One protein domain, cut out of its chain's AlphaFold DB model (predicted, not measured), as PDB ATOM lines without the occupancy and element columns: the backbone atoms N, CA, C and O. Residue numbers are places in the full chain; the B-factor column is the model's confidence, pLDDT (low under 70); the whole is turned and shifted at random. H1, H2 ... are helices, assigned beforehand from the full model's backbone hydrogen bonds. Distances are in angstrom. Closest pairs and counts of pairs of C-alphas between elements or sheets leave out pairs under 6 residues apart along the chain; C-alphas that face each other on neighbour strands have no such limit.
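Overview. This is residues 282 to 348 of the 348 residues of the protein "UBA domain-containing protein" of archaeon (UniProt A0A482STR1). A compact body of helices has one long arm: H1 and H2 form a steeply tilted helical hairpin, H3 packs on it with its first turns, and residues 333 to 348 stick out free. The printed part has 67 residues with three named helices, in the order H1, H2, H3, and no named strand; the class is all helix. The whole is loose, with a radius of gyration of the C-alphas of 15.2 A, and spans 57 by 20 by 16 A, the arm making much of the length.

Arrangement. H1, residues 282 to 300, touches H2, residues 305 to 314, with its residues 291 to 299 alone; the closest C-alphas, of Val 295 and Ala 308, are 5.3 A apart. This hairpin runs opposite ways at a steep tilt of 40 degrees. H3, residues 321 to 346, touches H2 with its residues 324 to 328 alone, closest at the C-alphas of Ala 311 and Ala 324, 5.4 A apart, at a steep tilt of 65 degrees, opposite ways. H1 and H3 only just touch, with 3 pairs of C-alphas within 8 A, the closest those of Met 294 and Glu 321 at 6.3 A; their tilt is steep, 56 degrees, the same way. The helix packing is mostly crossed, no touching pair being at a shallow tilt. In H1, H2 and H3 every O i to N i+4 pair is within hydrogen-bond range.

Along the chain. H1 begins at C-alpha 282 (79.954, 182.456, 88.717) and is 27.0 A long. H2 begins at C-alpha 305 (102.452, 196.098, 87.465) and is 14.4 A long. H3, 37.9 A long, ends at C-alpha 346 (121.761, 205.373, 66.010).

Size, cuts and confidence. The C-alphas of Asn 282 and Arg 348, the two farthest apart, are 57.6 A apart. The body without residues 333 to 348 spans 34 by 17 by 15 A. The printed part has no cut; the link H1 to H2 is tight and H2 to H3 is short. The mean pLDDT of the printed part is 90.0; residues 318 and 348, the latter the chain's last, are under 70.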
ATOM      1  N   ASN A 282      79.122 182.912  87.601       81.25
ATOM      2  CA  ASN A 282      79.954 182.456  88.717       81.25
ATOM      3  C   ASN A 282      81.318 181.952  88.230       81.25
ATOM      4  O   ASN A 282      82.342 182.260  88.836       81.25
ATOM      5  N   SER A 283      81.349 181.235  87.103       83.06
ATOM      6  CA  SER A 283      82.594 180.778  86.482       83.06
ATOM      7  C   SER A 283      83.488 181.950  86.057       83.06
ATOM      8  O   SER A 283      84.672 181.956  86.384       83.06
ATOM      9  N   ALA A 284      82.924 182.980  85.421       85.00
ATOM     10  CA  ALA A 284      83.675 184.175  85.029       85.00
ATOM     11  C   ALA A 284      84.246 184.942  86.236       85.00
ATOM     12  O   ALA A 284      85.382 185.407  86.197       85.00
ATOM     13  N   HIS A 285      83.487 185.037  87.331       86.81
ATOM     14  CA  HIS A 285      83.950 185.677  88.564       86.81
ATOM     15  C   HIS A 285      85.119 184.919  89.213       86.81
ATOM     16  O   HIS A 285      86.095 185.533  89.637       86.81
ATOM     17  N   MET A 286      85.058 183.584  89.240       86.38
ATOM     18  CA  MET A 286      86.151 182.744  89.748       86.38
ATOM     19  C   MET A 286      87.428 182.882  88.915       86.38
ATOM     20  O   MET A 286      88.529 182.917  89.464       86.38
ATOM     21  N   VAL A 287      87.286 182.997  87.593       88.88
ATOM     22  CA  VAL A 287      88.409 183.263  86.687       88.88
ATOM     23  C   VAL A 287      89.072 184.602  87.011       88.88
ATOM     24  O   VAL A 287      90.296 184.666  87.100       88.88
ATOM     25  N   GLU A 288      88.282 185.653  87.234       90.31
ATOM     26  CA  GLU A 288      88.815 186.983  87.537       90.31
ATOM     27  C   GLU A 288      89.507 187.037  88.905       90.31
ATOM     28  O   GLU A 288      90.592 187.601  89.017       90.31
ATOM     29  N   LEU A 289      88.944 186.381  89.925       91.81
ATOM     30  CA  LEU A 289      89.587 186.216  91.234       91.81
ATOM     31  C   LEU A 289      90.959 185.545  91.114       91.81
ATOM     32  O   LEU A 289      91.937 186.017  91.695       91.81
ATOM     33  N   ARG A 290      91.052 184.470  90.323       90.50
ATOM     34  CA  ARG A 290      92.323 183.777  90.080       90.50
ATOM     35  C   ARG A 290      93.315 184.666  89.332       90.50
ATOM     36  O   ARG A 290      94.493 184.694  89.682       90.50
ATOM     37  N   ARG A 291      92.843 185.398  88.320       93.50
ATOM     38  CA  ARG A 291      93.657 186.361  87.566       93.50
ATOM     39  C   ARG A 291      94.224 187.429  88.497       93.50
ATOM     40  O   ARG A 291      95.414 187.718  88.440       93.50
ATOM     41  N   GLN A 292      93.397 187.972  89.388       94.50
ATOM     42  CA  GLN A 292      93.817 188.976  90.356       94.50
ATOM     43  C   GLN A 292      94.861 188.425  91.337       94.50
ATOM     44  O   GLN A 292      95.891 189.066  91.528       94.50
ATOM     45  N   ALA A 293      94.652 187.224  91.882       94.69
ATOM     46  CA  ALA A 293      95.621 186.580  92.772       94.69
ATOM     47  C   ALA A 293      96.988 186.367  92.092       94.69
ATOM     48  O   ALA A 293      98.030 186.630  92.686       94.69
ATOM     49  N   MET A 294      96.992 185.961  90.817       95.19
ATOM     50  CA  MET A 294      98.221 185.824  90.029       95.19
ATOM     51  C   MET A 294      98.929 187.172  89.840       95.19
ATOM     52  O   MET A 294     100.138 187.263  90.037       95.19
ATOM     53  N   VAL A 295      98.188 188.229  89.490       96.69
ATOM     54  CA  VAL A 295      98.746 189.584  89.337       96.69
ATOM     55  C   VAL A 295      99.359 190.071  90.651       96.69
ATOM     56  O   VAL A 295     100.466 190.608  90.643       96.69
ATOM     57  N   GLU A 296      98.675 189.868  91.777       97.12
ATOM     58  CA  GLU A 296      99.171 190.249  93.103       97.12
ATOM     59  C   GLU A 296     100.443 189.478  93.484       97.12
ATOM     60  O   GLU A 296     101.389 190.096  93.977       97.12
ATOM     61  N   SER A 297     100.516 188.176  93.181       97.00
ATOM     62  CA  SER A 297     101.723 187.364  93.404       97.00
ATOM     63  C   SER A 297     102.914 187.850  92.571       97.00
ATOM     64  O   SER A 297     103.997 188.095  93.103       97.00
ATOM     65  N   LEU A 298     102.704 188.105  91.272       97.19
ATOM     66  CA  LEU A 298     103.737 188.634  90.370       97.19
ATOM     67  C   LEU A 298     104.273 189.993  90.848       97.19
ATOM     68  O   LEU A 298     105.483 190.222  90.848       97.19
ATOM     69  N   ILE A 299     103.387 190.884  91.303       97.69
ATOM     70  CA  ILE A 299     103.786 192.168  91.894       97.69
ATOM     71  C   ILE A 299     104.558 191.945  93.202       97.69
ATOM     72  O   ILE A 299     105.555 192.624  93.444       97.69
ATOM     73  N   GLY A 300     104.134 190.983  94.028       97.38
ATOM     74  CA  GLY A 300     104.819 190.589  95.262       97.38
ATOM     75  C   GLY A 300     106.247 190.087  95.030       97.38
ATOM     76  O   GLY A 300     107.133 190.394  95.824       97.38
ATOM     77  N   MET A 301     106.494 189.407  93.907       96.56
ATOM     78  CA  MET A 301     107.836 188.998  93.464       96.56
ATOM     79  C   MET A 301     108.679 190.146  92.884       96.56
ATOM     80  O   MET A 301     109.856 189.953  92.588       96.56
ATOM     81  N   GLY A 302     108.111 191.344  92.725       96.94
ATOM     82  CA  GLY A 302     108.819 192.528  92.238       96.94
ATOM     83  C   GLY A 302     108.703 192.777  90.733       96.94
ATOM     84  O   GLY A 302     109.344 193.702  90.229       96.94
ATOM     85  N   PHE A 303     107.876 192.018  90.003       97.44
ATOM     86  CA  PHE A 303     107.593 192.341  88.604       97.44
ATOM     87  C   PHE A 303     106.793 193.654  88.504       97.44
ATOM     88  O   PHE A 303     105.885 193.891  89.310       97.44
ATOM     89  N   PRO A 304     107.069 194.526  87.514       97.31
ATOM     90  CA  PRO A 304     106.291 195.747  87.341       97.31
ATOM     91  C   PRO A 304     104.815 195.445  87.044       97.31
ATOM     92  O   PRO A 304     104.494 194.516  86.303       97.31
ATOM     93  N   VAL A 305     103.915 196.284  87.565       96.81
ATOM     94  CA  VAL A 305     102.452 196.098  87.465       96.81
ATOM     95  C   VAL A 305     101.986 195.922  86.018       96.81
ATOM     96  O   VAL A 305     101.193 195.030  85.725       96.81
ATOM     97  N   ASP A 306     102.520 196.726  85.096       96.94
ATOM     98  CA  ASP A 306     102.142 196.667  83.681       96.94
ATOM     99  C   ASP A 306     102.554 195.346  83.016       96.94
ATOM    100  O   ASP A 306     101.925 194.917  82.048       96.94
ATOM    101  N   TRP A 307     103.618 194.703  83.502       96.88
ATOM    102  CA  TRP A 307     104.061 193.392  83.027       96.88
ATOM    103  C   TRP A 307     103.204 192.275  83.610       96.88
ATOM    104  O   TRP A 307     102.763 191.405  82.863       96.88
ATOM    105  N   ALA A 308     102.899 192.343  84.907       96.81
ATOM    106  CA  ALA A 308     102.018 191.389  85.571       96.81
ATOM    107  C   ALA A 308     100.609 191.371  84.951       96.81
ATOM    108  O   ALA A 308     100.061 190.300  84.694       96.81
ATOM    109  N   LEU A 309     100.041 192.546  84.644       95.62
ATOM    110  CA  LEU A 309      98.735 192.653  83.983       95.62
ATOM    111  C   LEU A 309      98.741 192.032  82.584       95.62
ATOM    112  O   LEU A 309      97.876 191.213  82.284       95.62
ATOM    113  N   ARG A 310      99.736 192.370  81.754       95.62
ATOM    114  CA  ARG A 310      99.871 191.808  80.400       95.62
ATOM    115  C   ARG A 310     100.078 190.292  80.428       95.62
ATOM    116  O   ARG A 310      99.485 189.584  79.623       95.62
ATOM    117  N   ALA A 311     100.870 189.785  81.372       95.62
ATOM    118  CA  ALA A 311     101.081 188.349  81.532       95.62
ATOM    119  C   ALA A 311      99.786 187.624  81.906       95.62
ATOM    120  O   ALA A 311      99.447 186.618  81.293       95.62
ATOM    121  N   ALA A 312      99.017 188.175  82.845       93.94
ATOM    122  CA  ALA A 312      97.743 187.604  83.265       93.94
ATOM    123  C   ALA A 312      96.647 187.663  82.180       93.94
ATOM    124  O   ALA A 312      95.688 186.902  82.248       93.94
ATOM    125  N   GLU A 313      96.766 188.556  81.192       91.75
ATOM    126  CA  GLU A 313      95.898 188.582  80.003       91.75
ATOM    127  C   GLU A 313      96.305 187.538  78.953       91.75
ATOM    128  O   GLU A 313      95.454 187.028  78.225       91.75
ATOM    129  N   HIS A 314      97.599 187.226  78.858       89.00
ATOM    130  CA  HIS A 314      98.134 186.260  77.896       89.00
ATOM    131  C   HIS A 314      98.117 184.819  78.396       89.00
ATOM    132  O   HIS A 314      98.076 183.882  77.598       89.00
ATOM    133  N   CYS A 315      98.149 184.642  79.707       87.44
ATOM    134  CA  CYS A 315      97.983 183.364  80.353       87.44
ATOM    135  C   CYS A 315      96.488 183.063  80.493       87.44
ATOM    136  O   CYS A 315      95.772 183.745  81.222       87.44
ATOM    137  N   ASP A 316      96.020 182.006  79.824       82.50
ATOM    138  CA  ASP A 316      94.673 181.466  80.028       82.50
ATOM    139  C   ASP A 316      94.402 181.210  81.516       82.50
ATOM    140  O   ASP A 316      95.316 180.942  82.296       82.50
ATOM    141  N   SER A 317      93.131 181.187  81.914       75.19
ATOM    142  CA  SER A 317      92.704 180.993  83.310       75.19
ATOM    143  C   SER A 317      93.169 179.671  83.945       75.19
ATOM    144  O   SER A 317      93.037 179.492  85.155       75.19
ATOM    145  N   ALA A 318      93.679 178.732  83.140       69.94
ATOM    146  CA  ALA A 318      94.269 177.463  83.565       69.94
ATOM    147  C   ALA A 318      95.803 177.506  83.712       69.94
ATOM    148  O   ALA A 318      96.392 176.558  84.228       69.94
ATOM    149  N   SER A 319      96.446 178.581  83.265       79.75
ATOM    150  CA  SER A 319      97.898 178.726  83.261       79.75
ATOM    151  C   SER A 319      98.432 178.855  84.681       79.75
ATOM    152  O   SER A 319      97.844 179.525  85.534       79.75
ATOM    153  N   SER A 320      99.569 178.215  84.930       91.00
ATOM    154  CA  SER A 320     100.296 178.355  86.183       91.00
ATOM    155  C   SER A 320     101.002 179.709  86.252       91.00
ATOM    156  O   SER A 320     101.385 180.287  85.237       91.00
ATOM    157  N   GLU A 321     101.233 180.186  87.472       93.56
ATOM    158  CA  GLU A 321     102.057 181.367  87.747       93.56
ATOM    159  C   GLU A 321     103.451 181.259  87.109       93.56
ATOM    160  O   GLU A 321     103.946 182.215  86.521       93.56
ATOM    161  N   SER A 322     104.042 180.060  87.117       94.62
ATOM    162  CA  SER A 322     105.314 179.776  86.445       94.62
ATOM    163  C   SER A 322     105.281 180.090  84.944       94.62
ATOM    164  O   SER A 322     106.244 180.654  84.429       94.62
ATOM    165  N   ALA A 323     104.173 179.806  84.250       95.19
ATOM    166  CA  ALA A 323     104.033 180.146  82.834       95.19
ATOM    167  C   ALA A 323     103.982 181.668  82.614       95.19
ATOM    168  O   ALA A 323     104.589 182.169  81.666       95.19
ATOM    169  N   ALA A 324     103.315 182.403  83.509       96.06
ATOM    170  CA  ALA A 324     103.275 183.863  83.467       96.06
ATOM    171  C   ALA A 324     104.665 184.474  83.701       96.06
ATOM    172  O   ALA A 324     105.065 185.378  82.971       96.06
ATOM    173  N   ILE A 325     105.435 183.934  84.652       96.56
ATOM    174  CA  ILE A 325     106.822 184.351  84.905       96.56
ATOM    175  C   ILE A 325     107.687 184.136  83.657       96.56
ATOM    176  O   ILE A 325     108.364 185.064  83.215       96.56
ATOM    177  N   SER A 326     107.645 182.939  83.057       96.12
ATOM    178  CA  SER A 326     108.411 182.644  81.838       96.12
ATOM    179  C   SER A 326     108.061 183.598  80.697       96.12
ATOM    180  O   SER A 326     108.960 184.098  80.026       96.12
ATOM    181  N   TRP A 327     106.773 183.905  80.521       95.81
ATOM    182  CA  TRP A 327     106.316 184.844  79.500       95.81
ATOM    183  C   TRP A 327     106.845 186.267  79.726       95.81
ATOM    184  O   TRP A 327     107.273 186.921  78.773       95.81
ATOM    185  N   ILE A 328     106.842 186.747  80.977       96.88
ATOM    186  CA  ILE A 328     107.365 188.079  81.317       96.88
ATOM    187  C   ILE A 328     108.853 188.162  80.986       96.88
ATOM    188  O   ILE A 328     109.264 189.106  80.314       96.88
ATOM    189  N   ILE A 329     109.645 187.181  81.427       96.25
ATOM    190  CA  ILE A 329     111.097 187.162  81.205       96.25
ATOM    191  C   ILE A 329     111.398 187.170  79.705       96.25
ATOM    192  O   ILE A 329     112.103 188.058  79.229       96.25
ATOM    193  N   GLU A 330     110.783 186.261  78.946       95.50
ATOM    194  CA  GLU A 330     110.991 186.149  77.499       95.50
ATOM    195  C   GLU A 330     110.673 187.469  76.774       95.50
ATOM    196  O   GLU A 330     111.407 187.916  75.887       95.50
ATOM    197  N   ARG A 331     109.581 188.140  77.162       94.62
ATOM    198  CA  ARG A 331     109.195 189.410  76.540       94.62
ATOM    199  C   ARG A 331     110.066 190.582  76.947       94.62
ATOM    200  O   ARG A 331     110.358 191.416  76.088       94.62
ATOM    201  N   MET A 332     110.479 190.647  78.206       93.44
ATOM    202  CA  MET A 332     111.408 191.671  78.671       93.44
ATOM    203  C   MET A 332     112.762 191.539  77.971       93.44
ATOM    204  O   MET A 332     113.315 192.546  77.535       93.44
ATOM    205  N   GLU A 333     113.266 190.319  77.789       93.62
ATOM    206  CA  GLU A 333     114.517 190.062  77.068       93.62
ATOM    207  C   GLU A 333     114.424 190.457  75.587       93.62
ATOM    208  O   GLU A 333     115.333 191.101  75.054       93.62
ATOM    209  N   MET A 334     113.304 190.150  74.918       91.88
ATOM    210  CA  MET A 334     113.065 190.595  73.539       91.88
ATOM    211  C   MET A 334     113.002 192.124  73.415       91.88
ATOM    212  O   MET A 334     113.564 192.686  72.474       91.88
ATOM    213  N   GLU A 335     112.317 192.810  74.335       91.44
ATOM    214  CA  GLU A 335     112.178 194.271  74.294       91.44
ATOM    215  C   GLU A 335     113.513 194.975  74.581       91.44
ATOM    216  O   GLU A 335     113.867 195.921  73.876       91.44
ATOM    217  N   GLN A 336     114.303 194.465  75.529       89.69
ATOM    218  CA  GLN A 336     115.657 194.961  75.798       89.69
ATOM    219  C   GLN A 336     116.598 194.751  74.605       89.69
ATOM    220  O   GLN A 336     117.360 195.652  74.257       89.69
ATOM    221  N   SER A 337     116.516 193.594  73.944       89.88
ATOM    222  CA  SER A 337     117.320 193.305  72.749       89.88
ATOM    223  C   SER A 337     117.017 194.285  71.610       89.88
ATOM    224  O   SER A 337     117.936 194.781  70.964       89.88
ATOM    225  N   ASN A 338     115.740 194.621  71.412       90.44
ATOM    226  CA  ASN A 338     115.299 195.580  70.396       90.44
ATOM    227  C   ASN A 338     115.786 197.015  70.687       90.44
ATOM    228  O   ASN A 338     116.229 197.722  69.785       90.44
ATOM    229  N   ILE A 339     115.748 197.446  71.953       86.81
ATOM    230  CA  ILE A 339     116.255 198.769  72.358       86.81
ATOM    231  C   ILE A 339     117.771 198.862  72.136       86.81
ATOM    232  O   ILE A 339     118.244 199.848  71.569       86.81
ATOM    233  N   ASN A 340     118.520 197.820  72.509       85.94
ATOM    234  CA  ASN A 340     119.968 197.774  72.310       85.94
ATOM    235  C   ASN A 340     120.359 197.830  70.823       85.94
ATOM    236  O   ASN A 340     121.338 198.489  70.476       85.94
ATOM    237  N   GLU A 341     119.602 197.173  69.939       85.25
ATOM    238  CA  GLU A 341     119.844 197.209  68.489       85.25
ATOM    239  C   GLU A 341     119.623 198.622  67.915       85.25
ATOM    240  O   GLU A 341     120.471 199.141  67.186       85.25
ATOM    241  N   LEU A 342     118.548 199.303  68.329       80.38
ATOM    242  CA  LEU A 342     118.240 200.675  67.906       80.38
ATOM    243  C   LEU A 342     119.276 201.708  68.382       80.38
ATOM    244  O   LEU A 342     119.626 202.617  67.624       80.38
ATOM    245  N   GLU A 343     119.786 201.593  69.611       81.88
ATOM    246  CA  GLU A 343     120.853 202.481  70.103       81.88
ATOM    247  C   GLU A 343     122.174 202.275  69.347       81.88
ATOM    248  O   GLU A 343     122.914 203.233  69.087       81.88
ATOM    249  N   GLN A 344     122.454 201.032  68.949       77.25
ATOM    250  CA  GLN A 344     123.656 200.682  68.204       77.25
ATOM    251  C   GLN A 344     123.606 201.198  66.757       77.25
ATOM    252  O   GLN A 344     124.616 201.699  66.252       77.25
ATOM    253  N   ASP A 345     122.432 201.163  66.124       72.94
ATOM    254  CA  ASP A 345     122.207 201.738  64.795       72.94
ATOM    255  C   ASP A 345     122.188 203.272  64.805       72.94
ATOM    256  O   ASP A 345     122.637 203.893  63.844       72.94
ATOM    257  N   SER A 346     121.739 203.907  65.893       75.12
ATOM    258  CA  SER A 346     121.761 205.373  66.010       75.12
ATOM    259  C   SER A 346     123.160 205.957  66.263       75.12
ATOM    260  O   SER A 346     123.334 207.171  66.138       75.12
ATOM    261  N   SER A 347     124.139 205.128  66.641       71.19
ATOM    262  CA  SER A 347     125.534 205.542  66.874       71.19
ATOM    263  C   SER A 347     126.462 205.312  65.670       71.19
ATOM    264  O   SER A 347     127.643 205.667  65.741       71.19
ATOM    265  N   ARG A 348     125.960 204.717  64.582       56.91
ATOM    266  CA  ARG A 348     126.671 204.542  63.304       56.91
ATOM    267  C   ARG A 348     126.298 205.631  62.309       56.91
ATOM    268  O   ARG A 348     127.212 206.026  61.546       56.91
TER     269      ARG A 348